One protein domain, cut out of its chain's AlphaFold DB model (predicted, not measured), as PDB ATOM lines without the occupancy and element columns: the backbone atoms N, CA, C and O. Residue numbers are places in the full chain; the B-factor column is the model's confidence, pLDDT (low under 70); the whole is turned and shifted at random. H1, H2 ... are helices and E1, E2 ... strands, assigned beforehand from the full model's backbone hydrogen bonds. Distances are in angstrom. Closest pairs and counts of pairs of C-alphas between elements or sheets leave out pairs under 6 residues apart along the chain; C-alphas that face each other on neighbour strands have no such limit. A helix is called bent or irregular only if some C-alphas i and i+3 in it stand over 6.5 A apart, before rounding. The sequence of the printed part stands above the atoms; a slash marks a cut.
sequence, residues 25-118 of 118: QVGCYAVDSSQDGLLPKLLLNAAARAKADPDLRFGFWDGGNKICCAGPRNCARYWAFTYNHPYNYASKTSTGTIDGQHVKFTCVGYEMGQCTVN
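Overview. This is residues 25 to 118 of the 118 residues of an uncharacterized protein of Fusarium oxysporum f. sp. cepae (UniProt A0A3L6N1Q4). This is a folded sheet, one strongly twisted sheet bent back on itself, E4, E5 and E1 facing E2 and E6 with E3 as hinge; it curls round the short helix H1, while H2 packs by E4 and H3 only grazes it. The printed part has 94 residues, with named elements in the order E1 H1 H2 H3 E2 E3 E4 E5 E6. The sheet runs E4 E5 E1 E3 E2 E6, antiparallel throughout. The class is mixed, helices and strands; the whole is compact, radius of gyration of the C-alphas 12.2 A, spanning 39 by 28 by 20 A.

Arrangement. Begin at E1, residues 25 to 30: within hydrogen-bond range are N 27 and O 108 of E5, residues 101 to 111, at 2.9 A, and N 28 and O 79 of E3, residues 74 to 83, at 2.9 A. H1, residues 39 to 44, and H2, residues 46 to 52, touch only at the corner, and only just, with 3 pairs of C-alphas within 8 A, closest Leu 43 and Arg 49 at 5.2 A. H2 comes closest to E4, residues 91 to 98, at C-alphas 52 and 96, 4.5 A. H3, residues 54 to 57, touches H2, closest C-alphas 57 and 50, 4.3 A. Every O i to N i+4 pair is within range in H1 and H2; H3 is too short for one. E2, residues 61 to 71, bends by 89 degrees at 64; its hairpin with E3 has N 66 and O 78 at 2.9 A. The hairpin E4 and E5 has N 94 and O 105 at 2.8 A. E6, residues 115 to 117, has N 116 and O 67 of E2 at 2.9 A.

Along the chain. Find C-alpha 25 at (60.980, 72.942, 97.974), where E1 begins. E2 spans 23.7 A, E3 and E4 21.5 A each, and E5 31.5 A, from C-alpha 101 at (63.281, 47.133, 92.297). E6 ends at C-alpha 117, (61.142, 69.965, 109.597).

Size, cuts and confidence. The C-alphas farthest apart, Pro 72 and Gly 100, are 39.0 A apart. The printed part has no cut and no long link. Residues 59, 86 and 118 are under pLDDT 70.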
ATOM      1  N   GLN A  25      60.837  74.239  97.340       87.50
ATOM      2  CA  GLN A  25      60.980  72.942  97.974       87.50
ATOM      3  C   GLN A  25      60.263  71.925  97.106       87.50
ATOM      4  O   GLN A  25      59.131  72.140  96.692       87.50
ATOM      5  N   VAL A  26      60.923  70.819  96.801       89.62
ATOM      6  CA  VAL A  26      60.295  69.701  96.100       89.62
ATOM      7  C   VAL A  26      60.074  68.606  97.126       89.62
ATOM      8  O   VAL A  26      61.020  68.196  97.793       89.62
ATOM      9  N   GLY A  27      58.827  68.162  97.278       91.56
ATOM     10  CA  GLY A  27      58.445  67.062  98.160       91.56
ATOM     11  C   GLY A  27      58.056  65.832  97.355       91.56
ATOM     12  O   GLY A  27      57.203  65.917  96.477       91.56
ATOM     13  N   CYS A  28      58.667  64.689  97.654       92.44
ATOM     14  CA  CYS A  28      58.423  63.429  96.963       92.44
ATOM     15  C   CYS A  28      57.857  62.362  97.909       92.44
ATOM     16  O   CYS A  28      58.210  62.319  99.089       92.44
ATOM     17  N   TYR A  29      56.998  61.490  97.382       92.81
ATOM     18  CA  TYR A  29      56.388  60.362  98.095       92.81
ATOM     19  C   TYR A  29      56.195  59.171  97.156       92.81
ATOM     20  O   TYR A  29      56.073  59.350  95.939       92.81
ATOM     21  N   ALA A  30      56.210  57.949  97.691       93.75
ATOM     22  CA  ALA A  30      56.046  56.761  96.875       93.75
ATOM     23  C   ALA A  30      54.558  56.593  96.586       93.75
ATOM     24  O   ALA A  30      53.703  56.862  97.425       93.75
ATOM     25  N   VAL A  31      54.232  56.163  95.368       93.50
ATOM     26  CA  VAL A  31      52.837  55.864  95.021       93.50
ATOM     27  C   VAL A  31      52.346  54.654  95.819       93.50
ATOM     28  O   VAL A  31      51.186  54.614  96.220       93.50
ATOM     29  N   ASP A  32      53.238  53.697  96.073       91.75
ATOM     30  CA  ASP A  32      53.047  52.632  97.052       91.75
ATOM     31  C   ASP A  32      53.745  53.025  98.359       91.75
ATOM     32  O   ASP A  32      54.975  53.058  98.424       91.75
ATOM     33  N   SER A  33      52.968  53.312  99.405       87.38
ATOM     34  CA  SER A  33      53.496  53.766 100.697       87.38
ATOM     35  C   SER A  33      54.386  52.732 101.391       87.38
ATOM     36  O   SER A  33      55.234  53.097 102.204       87.38
ATOM     37  N   SER A  34      54.280  51.444 101.042       90.00
ATOM     38  CA  SER A  34      55.216  50.427 101.539       90.00
ATOM     39  C   SER A  34      56.652  50.654 101.036       90.00
ATOM     40  O   SER A  34      57.610  50.200 101.664       90.00
ATOM     41  N   GLN A  35      56.815  51.411  99.944       89.69
ATOM     42  CA  GLN A  35      58.099  51.759  99.338       89.69
ATOM     43  C   GLN A  35      58.638  53.130  99.781       89.69
ATOM     44  O   GLN A  35      59.726  53.517  99.346       89.69
ATOM     45  N   ASP A  36      57.951  53.861 100.669       84.56
ATOM     46  CA  ASP A  36      58.387  55.194 101.122       84.56
ATOM     47  C   ASP A  36      59.787  55.174 101.755       84.56
ATOM     48  O   ASP A  36      60.582  56.094 101.566       84.56
ATOM     49  N   GLY A  37      60.147  54.087 102.443       85.94
ATOM     50  CA  GLY A  37      61.486  53.914 103.018       85.94
ATOM     51  C   GLY A  37      62.610  53.801 101.980       85.94
ATOM     52  O   GLY A  37      63.782  53.975 102.320       85.94
ATOM     53  N   LEU A  38      62.286  53.524 100.713       88.62
ATOM     54  CA  LEU A  38      63.264  53.392  99.634       88.62
ATOM     55  C   LEU A  38      63.564  54.733  98.957       88.62
ATOM     56  O   LEU A  38      64.679  54.938  98.482       88.62
ATOM     57  N   LEU A  39      62.615  55.669  98.955       88.44
ATOM     58  CA  LEU A  39      62.756  56.985  98.324       88.44
ATOM     59  C   LEU A  39      64.039  57.739  98.684       88.44
ATOM     60  O   LEU A  39      64.691  58.243  97.764       88.44
ATOM     61  N   PRO A  40      64.469  57.785  99.961       89.75
ATOM     62  CA  PRO A  40      65.725  58.428 100.323       89.75
ATOM     63  C   PRO A  40      66.923  57.849  99.566       89.75
ATOM     64  O   PRO A  40      67.769  58.610  99.110       89.75
ATOM     65  N   LYS A  41      66.982  56.524  99.358       90.62
ATOM     66  CA  LYS A  41      68.087  55.877  98.627       90.62
ATOM     67  C   LYS A  41      68.179  56.364  97.180       90.62
ATOM     68  O   LYS A  41      69.277  56.576  96.671       90.62
ATOM     69  N   LEU A  42      67.032  56.558  96.527       90.25
ATOM     70  CA  LEU A  42      66.966  57.081  95.162       90.25
ATOM     71  C   LEU A  42      67.316  58.565  95.114       90.25
ATOM     72  O   LEU A  42      68.131  58.969  94.291       90.25
ATOM     73  N   LEU A  43      66.718  59.370  95.993       89.81
ATOM     74  CA  LEU A  43      66.825  60.828  95.949       89.81
ATOM     75  C   LEU A  43      68.178  61.347  96.457       89.81
ATOM     76  O   LEU A  43      68.693  62.341  95.945       89.81
ATOM     77  N   LEU A  44      68.815  60.658  97.405       89.31
ATOM     78  CA  LEU A  44      70.161  61.014  97.865       89.31
ATOM     79  C   LEU A  44      71.233  60.721  96.803       89.31
ATOM     80  O   LEU A  44      72.282  61.363  96.792       89.31
ATOM     81  N   ASN A  45      70.968  59.807  95.864       88.50
ATOM     82  CA  ASN A  45      71.879  59.496  94.768       88.50
ATOM     83  C   ASN A  45      71.581  60.362  93.531       88.50
ATOM     84  O   ASN A  45      70.567  60.192  92.855       88.50
ATOM     85  N   ALA A  46      72.509  61.262  93.195       84.12
ATOM     86  CA  ALA A  46      72.346  62.215  92.097       84.12
ATOM     87  C   ALA A  46      72.121  61.569  90.727       84.12
ATOM     88  O   ALA A  46      71.250  62.008  89.978       84.12
ATOM     89  N   ALA A  47      72.864  60.510  90.408       87.31
ATOM     90  CA  ALA A  47      72.711  59.816  89.137       87.31
ATOM     91  C   ALA A  47      71.384  59.043  89.080       87.31
ATOM     92  O   ALA A  47      70.700  59.068  88.057       87.31
ATOM     93  N   ALA A  48      70.995  58.394  90.182       89.25
ATOM     94  CA  ALA A  48      69.755  57.623  90.248       89.25
ATOM     95  C   ALA A  48      68.518  58.521  90.122       89.25
ATOM     96  O   ALA A  48      67.645  58.237  89.299       89.25
ATOM     97  N   ARG A  49      68.464  59.636  90.867       89.31
ATOM     98  CA  ARG A  49      67.352  60.588  90.749       89.31
ATOM     99  C   ARG A  49      67.303  61.249  89.377       89.31
ATOM    100  O   ARG A  49      66.223  61.323  88.822       89.31
ATOM    101  N   ALA A  50      68.443  61.640  88.799       88.81
ATOM    102  CA  ALA A  50      68.494  62.246  87.467       88.81
ATOM    103  C   ALA A  50      68.023  61.281  86.371       88.81
ATOM    104  O   ALA A  50      67.428  61.698  85.381       88.81
ATOM    105  N   LYS A  51      68.297  59.982  86.544       91.50
ATOM    106  CA  LYS A  51      67.816  58.933  85.644       91.50
ATOM    107  C   LYS A  51      66.308  58.720  85.775       91.50
ATOM    108  O   LYS A  51      65.654  58.479  84.767       91.50
ATOM    109  N   ALA A  52      65.777  58.777  86.996       91.94
ATOM    110  CA  ALA A  52      64.345  58.643  87.245       91.94
ATOM    111  C   ALA A  52      63.563  59.885  86.787       91.94
ATOM    112  O   ALA A  52      62.494  59.765  86.197       91.94
ATOM    113  N   ASP A  53      64.114  61.069  87.044       90.69
ATOM    114  CA  ASP A  53      63.576  62.360  86.652       90.69
ATOM    115  C   ASP A  53      64.723  63.365  86.396       90.69
ATOM    116  O   ASP A  53      65.378  63.816  87.344       90.69
ATOM    117  N   PRO A  54      64.979  63.745  85.129       88.19
ATOM    118  CA  PRO A  54      66.066  64.653  84.774       88.19
ATOM    119  C   PRO A  54      65.998  66.018  85.449       88.19
ATOM    120  O   PRO A  54      67.047  66.637  85.622       88.19
ATOM    121  N   ASP A  55      64.812  66.485  85.849       85.50
ATOM    122  CA  ASP A  55      64.691  67.758  86.553       85.50
ATOM    123  C   ASP A  55      65.339  67.636  87.934       85.50
ATOM    124  O   ASP A  55      66.132  68.486  88.328       85.50
ATOM    125  N   LEU A  56      65.168  66.505  88.619       85.31
ATOM    126  CA  LEU A  56      65.722  66.278  89.958       85.31
ATOM    127  C   LEU A  56      67.255  66.170  89.996       85.31
ATOM    128  O   LEU A  56      67.834  66.028  91.072       85.31
ATOM    129  N   ARG A  57      67.956  66.236  88.857       80.44
ATOM    130  CA  ARG A  57      69.430  66.209  88.826       80.44
ATOM    131  C   ARG A  57      70.056  67.396  89.567       80.44
ATOM    132  O   ARG A  57      71.125  67.247  90.160       80.44
ATOM    133  N   PHE A  58      69.386  68.546  89.544       71.88
ATOM    134  CA  PHE A  58      69.837  69.781  90.180       71.88
ATOM    135  C   PHE A  58      69.385  69.867  91.642       71.88
ATOM    136  O   PHE A  58      68.438  69.200  92.028       71.88
ATOM    137  N   GLY A  59      70.086  70.676  92.443       60.41
ATOM    138  CA  GLY A  59      69.646  71.128  93.767       60.41
ATOM    139  C   GLY A  59      69.166  70.035  94.718       60.41
ATOM    140  O   GLY A  59      67.967  69.835  94.865       60.41
ATOM    141  N   PHE A  60      70.101  69.368  95.397       73.50
ATOM    142  CA  PHE A  60      69.778  68.506  96.530       73.50
ATOM    143  C   PHE A  60      70.494  69.018  97.781       73.50
ATOM    144  O   PHE A  60      71.694  68.814  97.957       73.50
ATOM    145  N   TRP A  61      69.736  69.686  98.637       78.62
ATOM    146  CA  TRP A  61      70.154  70.243  99.925       78.62
ATOM    147  C   TRP A  61      68.960  70.202 100.872       78.62
ATOM    148  O   TRP A  61      67.804  70.199 100.437       78.62
ATOM    149  N   ASP A  62      69.250  70.116 102.168       80.69
ATOM    150  CA  ASP A  62      68.250  70.007 103.234       80.69
ATOM    151  C   ASP A  62      67.255  68.856 103.019       80.69
ATOM    152  O   ASP A  62      66.080  68.974 103.372       80.69
ATOM    153  N   GLY A  63      67.709  67.768 102.390       87.00
ATOM    154  CA  GLY A  63      66.894  66.596 102.098       87.00
ATOM    155  C   GLY A  63      66.499  65.857 103.371       87.00
ATOM    156  O   GLY A  63      67.361  65.472 104.159       87.00
ATOM    157  N   GLY A  64      65.205  65.631 103.562       90.44
ATOM    158  CA  GLY A  64      64.699  64.906 104.720       90.44
ATOM    159  C   GLY A  64      63.184  64.800 104.733       90.44
ATOM    160  O   GLY A  64      62.491  65.371 103.895       90.44
ATOM    161  N   ASN A  65      62.658  64.080 105.720       90.56
ATOM    162  CA  ASN A  65      61.223  64.061 105.966       90.56
ATOM    163  C   ASN A  65      60.763  65.427 106.487       90.56
ATOM    164  O   ASN A  65      61.233  65.884 107.528       90.56
ATOM    165  N   LYS A  66      59.829  66.052 105.776       91.12
ATOM    166  CA  LYS A  66      59.239  67.346 106.127       91.12
ATOM    167  C   LYS A  66      57.724  67.271 106.021       91.12
ATOM    168  O   LYS A  66      57.189  66.490 105.232       91.12
ATOM    169  N   ILE A  67      57.036  68.091 106.806       92.12
ATOM    170  CA  ILE A  67      55.606  68.342 106.618       92.12
ATOM    171  C   ILE A  67      55.500  69.512 105.648       92.12
ATOM    172  O   ILE A  67      55.994  70.589 105.961       92.12
ATOM    173  N   CYS A  68      54.888  69.296 104.484       91.25
ATOM    174  CA  CYS A  68      54.650  70.336 103.484       91.25
ATOM    175  C   CYS A  68      53.156  70.625 103.369       91.25
ATOM    176  O   CYS A  68      52.357  69.688 103.288       91.25
ATOM    177  N   CYS A  69      52.788  71.905 103.319       88.62
ATOM    178  CA  CYS A  69      51.401  72.350 103.248       88.62
ATOM    179  C   CYS A  69      51.128  73.169 101.979       88.62
ATOM    180  O   CYS A  69      51.765  74.190 101.752       88.62
ATOM    181  N   ALA A  70      50.123  72.775 101.192       81.81
ATOM    182  CA  ALA A  70      49.603  73.584 100.080       81.81
ATOM    183  C   ALA A  70      48.539  74.608 100.540       81.81
ATOM    184  O   ALA A  70      48.034  75.405  99.755       81.81
ATOM    185  N   GLY A  71      48.159  74.559 101.818       79.19
ATOM    186  CA  GLY A  71      47.197  75.447 102.458       79.19
ATOM    187  C   GLY A  71      46.986  75.050 103.924       79.19
ATOM    188  O   GLY A  71      47.497  74.016 104.355       79.19
ATOM    189  N   PRO A  72      46.194  75.808 104.700       74.38
ATOM    190  CA  PRO A  72      46.096  75.655 106.158       74.38
ATOM    191  C   PRO A  72      45.524  74.312 106.642       74.38
ATOM    192  O   PRO A  72      45.600  74.006 107.827       74.38
ATOM    193  N   ARG A  73      44.920  73.515 105.753       78.88
ATOM    194  CA  ARG A  73      44.357  72.188 106.069       78.88
ATOM    195  C   ARG A  73      44.858  71.069 105.159       78.88
ATOM    196  O   ARG A  73      44.412  69.938 105.304       78.88
ATOM    197  N   ASN A  74      45.737  71.377 104.209       85.06
ATOM    198  CA  ASN A  74      46.233  70.402 103.247       85.06
ATOM    199  C   ASN A  74      47.739  70.261 103.423       85.06
ATOM    200  O   ASN A  74      48.514  70.923 102.733       85.06
ATOM    201  N   CYS A  75      48.108  69.440 104.401       88.81
ATOM    202  CA  CYS A  75      49.483  69.135 104.741       88.81
ATOM    203  C   CYS A  75      49.695  67.631 104.656       88.81
ATOM    204  O   CYS A  75      48.856  66.853 105.112       88.81
ATOM    205  N   ALA A  76      50.835  67.224 104.122       89.62
ATOM    206  CA  ALA A  76      51.253  65.835 104.137       89.62
ATOM    207  C   ALA A  76      52.758  65.746 104.378       89.62
ATOM    208  O   ALA A  76      53.496  66.733 104.281       89.62
ATOM    209  N   ARG A  77      53.200  64.551 104.761       90.31
ATOM    210  CA  ARG A  77      54.611  64.262 104.978       90.31
ATOM    211  C   ARG A  77      55.230  63.833 103.660       90.31
ATOM    212  O   ARG A  77      54.738  62.911 103.018       90.31
ATOM    213  N   TYR A  78      56.322  64.487 103.298       91.44
ATOM    214  CA  TYR A  78      57.082  64.196 102.092       91.44
ATOM    215  C   TYR A  78      58.552  64.041 102.440       91.44
ATOM    216  O   TYR A  78      59.054  64.674 103.374       91.44
ATOM    217  N   TRP A  79      59.269  63.259 101.640       91.56
ATOM    218  CA  TRP A  79      60.710  63.419 101.567       91.56
ATOM    219  C   TRP A  79      61.005  64.646 100.706       91.56
ATOM    220  O   TRP A  79      60.864  64.598  99.483       91.56
ATOM    221  N   ALA A  80      61.361  65.758 101.344       90.81
ATOM    222  CA  ALA A  80      61.503  67.045 100.687       90.81
ATOM    223  C   ALA A  80      62.933  67.580 100.743       90.81
ATOM    224  O   ALA A  80      63.652  67.385 101.722       90.81
ATOM    225  N   PHE A  81      63.326  68.293  99.694       88.69
ATOM    226  CA  PHE A  81      64.627  68.944  99.547       88.69
ATOM    227  C   PHE A  81      64.443  70.315  98.899       88.69
ATOM    228  O   PHE A  81      63.474  70.557  98.176       88.69
ATOM    229  N   THR A  82      65.362  71.232  99.185       84.75
ATOM    230  CA  THR A  82      65.400  72.526  98.496       84.75
ATOM    231  C   THR A  82      65.952  72.301  97.088       84.75
ATOM    232  O   THR A  82      66.775  71.417  96.873       84.75
ATOM    233  N   TYR A  83      65.512  73.080  96.113       77.81
ATOM    234  CA  TYR A  83      65.856  72.902  94.708       77.81
ATOM    235  C   TYR A  83      66.079  74.293  94.094       77.81
ATOM    236  O   TYR A  83      65.267  75.195  94.289       77.81
ATOM    237  N   ASN A  84      67.227  74.500  93.435       74.06
ATOM    238  CA  ASN A  84      67.669  75.816  92.932       74.06
ATOM    239  C   ASN A  84      67.378  76.040  91.443       74.06
ATOM    240  O   ASN A  84      67.923  76.955  90.829       74.06
ATOM    241  N   HIS A  85      66.576  75.167  90.851       72.75
ATOM    242  CA  HIS A  85      66.152  75.264  89.468       72.75
ATOM    243  C   HIS A  85      64.618  75.359  89.445       72.75
ATOM    244  O   HIS A  85      63.962  74.976  90.412       72.75
ATOM    245  N   PRO A  86      63.986  75.884  88.390       69.00
ATOM    246  CA  PRO A  86      62.538  75.802  88.273       69.00
ATOM    247  C   PRO A  86      62.096  74.336  88.155       69.00
ATOM    248  O   PRO A  86      62.456  73.645  87.199       69.00
ATOM    249  N   TYR A  87      61.340  73.838  89.130       79.81
ATOM    250  CA  TYR A  87      60.586  72.596  88.983       79.81
ATOM    251  C   TYR A  87      59.249  72.978  88.361       79.81
ATOM    252  O   TYR A  87      58.357  73.495  89.029       79.81
ATOM    253  N   ASN A  88      59.137  72.790  87.049       75.62
ATOM    254  CA  ASN A  88      58.036  73.334  86.248       75.62
ATOM    255  C   ASN A  88      56.727  72.536  86.371       75.62
ATOM    256  O   ASN A  88      55.824  72.687  85.550       75.62
ATOM    257  N   TYR A  89      56.624  71.675  87.382       83.19
ATOM    258  CA  TYR A  89      55.500  70.778  87.581       83.19
ATOM    259  C   TYR A  89      54.860  71.043  88.936       83.19
ATOM    260  O   TYR A  89      55.529  70.999  89.968       83.19
ATOM    261  N   ALA A  90      53.541  71.244  88.938       85.12
ATOM    262  CA  ALA A  90      52.767  71.203  90.173       85.12
ATOM    263  C   ALA A  90      52.910  69.819  90.824       85.12
ATOM    264  O   ALA A  90      53.209  69.712  92.007       85.12
ATOM    265  N   SER A  91      52.790  68.760  90.022       90.00
ATOM    266  CA  SER A  91      53.146  67.396  90.395       90.00
ATOM    267  C   SER A  91      53.632  66.615  89.176       90.00
ATOM    268  O   SER A  91      53.214  66.873  88.045       90.00
ATOM    269  N   LYS A  92      54.535  65.660  89.397       92.62
ATOM    270  CA  LYS A  92      55.035  64.753  88.359       92.62
ATOM    271  C   LYS A  92      55.315  63.393  88.971       92.62
ATOM    272  O   LYS A  92      55.926  63.302  90.034       92.62
ATOM    273  N   THR A  93      54.851  62.350  88.298       95.19
ATOM    274  CA  THR A  93      55.095  60.966  88.694       95.19
ATOM    275  C   THR A  93      56.188  60.382  87.821       95.19
ATOM    276  O   THR A  93      56.094  60.414  86.594       95.19
ATOM    277  N   SER A  94      57.188  59.811  88.472       94.69
ATOM    278  CA  SER A  94      58.386  59.260  87.857       94.69
ATOM    279  C   SER A  94      58.640  57.852  88.398       94.69
ATOM    280  O   SER A  94      58.109  57.448  89.439       94.69
ATOM    281  N   THR A  95      59.439  57.081  87.669       95.44
ATOM    282  CA  THR A  95      59.829  55.727  88.073       95.44
ATOM    283  C   THR A  95      61.340  55.660  88.134       95.44
ATOM    284  O   THR A  95      62.018  56.020  87.174       95.44
ATOM    285  N   GLY A  96      61.873  55.166  89.243       91.81
ATOM    286  CA  GLY A  96      63.288  54.840  89.349       91.81
ATOM    287  C   GLY A  96      63.518  53.399  89.753       91.81
ATOM    288  O   GLY A  96      62.582  52.637  90.000       91.81
ATOM    289  N   THR A  97      64.792  53.032  89.801       90.94
ATOM    290  CA  THR A  97      65.226  51.691  90.183       90.94
ATOM    291  C   THR A  97      66.129  51.781  91.403       90.94
ATOM    292  O   THR A  97      67.087  52.554  91.400       90.94
ATOM    293  N   ILE A  98      65.829  50.990  92.432       86.69
ATOM    294  CA  ILE A  98      66.550  50.943  93.709       86.69
ATOM    295  C   ILE A  98      66.797  49.478  94.028       86.69
ATOM    296  O   ILE A  98      65.841  48.715  94.106       86.69
ATOM    297  N   ASP A  99      68.056  49.068  94.177       84.56
ATOM    298  CA  ASP A  99      68.412  47.680  94.507       84.56
ATOM    299  C   ASP A  99      67.732  46.639  93.573       84.56
ATOM    300  O   ASP A  99      67.323  45.563  93.998       84.56
ATOM    301  N   GLY A 100      67.560  46.984  92.287       85.12
ATOM    302  CA  GLY A 100      66.883  46.148  91.280       85.12
ATOM    303  C   GLY A 100      65.348  46.225  91.272       85.12
ATOM    304  O   GLY A 100      64.720  45.657  90.383       85.12
ATOM    305  N   GLN A 101      64.732  46.954  92.203       86.38
ATOM    306  CA  GLN A 101      63.281  47.133  92.297       86.38
ATOM    307  C   GLN A 101      62.831  48.421  91.609       86.38
ATOM    308  O   GLN A 101      63.475  49.462  91.744       86.38
ATOM    309  N   HIS A 102      61.700  48.370  90.905       91.38
ATOM    310  CA  HIS A 102      61.055  49.567  90.374       91.38
ATOM    311  C   HIS A 102      60.246  50.259  91.468       91.38
ATOM    312  O   HIS A 102      59.362  49.654  92.073       91.38
ATOM    313  N   VAL A 103      60.533  51.539  91.684       91.50
ATOM    314  CA  VAL A 103      59.804  52.388  92.623       91.50
ATOM    315  C   VAL A 103      59.156  53.515  91.843       91.50
ATOM    316  O   VAL A 103      59.835  54.291  91.165       91.50
ATOM    317  N   LYS A 104      57.828  53.586  91.934       95.50
ATOM    318  CA  LYS A 104      57.029  54.667  91.360       95.50
ATOM    319  C   LYS A 104      56.796  55.718  92.438       95.50
ATOM    320  O   LYS A 104      56.279  55.400  93.505       95.50
ATOM    321  N   PHE A 105      57.156  56.963  92.162       94.69
ATOM    322  CA  PHE A 105      57.042  58.061  93.118       94.69
ATOM    323  C   PHE A 105      56.512  59.319  92.442       94.69
ATOM    324  O   PHE A 105      56.670  59.507  91.237       94.69
ATOM    325  N   THR A 106      55.885  60.186  93.225       94.69
ATOM    326  CA  THR A 106      55.395  61.484  92.770       94.69
ATOM    327  C   THR A 106      56.123  62.581  93.521       94.69
ATOM    328  O   THR A 106      56.240  62.519  94.741       94.69
ATOM    329  N   CYS A 107      56.597  63.586  92.791       92.12
ATOM    330  CA  CYS A 107      57.212  64.786  93.339       92.12
ATOM    331  C   CYS A 107      56.348  66.012  93.037       92.12
ATOM    332  O   CYS A 107      55.846  66.174  91.922       92.12
ATOM    333  N   VAL A 108      56.189  66.866  94.041       90.81
ATOM    334  CA  VAL A 108      55.318  68.043  94.065       90.81
ATOM    335  C   VAL A 108      56.172  69.269  94.371       90.81
ATOM    336  O   VAL A 108      57.051  69.210  95.233       90.81
ATOM    337  N   GLY A 109      55.934  70.363  93.649       89.06
ATOM    338  CA  GLY A 109      56.586  71.645  93.913       89.06
ATOM    339  C   GLY A 109      55.856  72.435  95.002       89.06
ATOM    340  O   GLY A 109      54.640  72.592  94.940       89.06
ATOM    341  N   TYR A 110      56.612  72.959  95.962       86.25
ATOM    342  CA  TYR A 110      56.154  73.820  97.050       86.25
ATOM    343  C   TYR A 110      56.916  75.146  97.032       86.25
ATOM    344  O   TYR A 110      58.123  75.193  96.764       86.25
ATOM    345  N   GLU A 111      56.225  76.233  97.360       82.50
ATOM    346  CA  GLU A 111      56.884  77.513  97.615       82.50
ATOM    347  C   GLU A 111      57.782  77.398  98.858       82.50
ATOM    348  O   GLU A 111      57.494  76.651  99.797       82.50
ATOM    349  N   MET A 112      58.896  78.132  98.887       77.94
ATOM    350  CA  MET A 112      59.779  78.129 100.058       77.94
ATOM    351  C   MET A 112      59.039  78.540 101.331       77.94
ATOM    352  O   MET A 112      58.282  79.506 101.342       77.94
ATOM    353  N   GLY A 113      59.302  77.814 102.418       79.19
ATOM    354  CA  GLY A 113      58.642  78.019 103.710       79.19
ATOM    355  C   GLY A 113      57.342  77.231 103.882       79.19
ATOM    356  O   GLY A 113      56.839  77.163 105.000       79.19
ATOM    357  N   GLN A 114      56.828  76.584 102.827       87.44
ATOM    358  CA  GLN A 114      55.668  75.691 102.928       87.44
ATOM    359  C   GLN A 114      56.004  74.327 103.537       87.44
ATOM    360  O   GLN A 114      55.084  73.649 104.000       87.44
ATOM    361  N   CYS A 115      57.279  73.915 103.550       89.31
ATOM    362  CA  CYS A 115      57.715  72.727 104.273       89.31
ATOM    363  C   CYS A 115      58.529  73.067 105.519       89.31
ATOM    364  O   CYS A 115      59.534  73.781 105.461       89.31
ATOM    365  N   THR A 116      58.153  72.448 106.633       87.75
ATOM    366  CA  THR A 116      58.871  72.523 107.906       87.75
ATOM    367  C   THR A 116      59.487  71.174 108.253       87.75
ATOM    368  O   THR A 116      58.997  70.119 107.840       87.75
ATOM    369  N   VAL A 117      60.575  71.195 109.025       80.88
ATOM    370  CA  VAL A 117      61.142  69.965 109.597       80.88
ATOM    371  C   VAL A 117      60.077  69.305 110.477       80.88
ATOM    372  O   VAL A 117      59.348  70.001 111.186       80.88
ATOM    373  N   ASN A 118      59.949  67.983 110.353       62.28
ATOM    374  CA  ASN A 118      59.026  67.171 111.142       62.28
ATOM    375  C   ASN A 118      59.630  66.786 112.493       62.28
ATOM    376  O   ASN A 118      60.829  66.438 112.505       62.28
TER     377      ASN A 118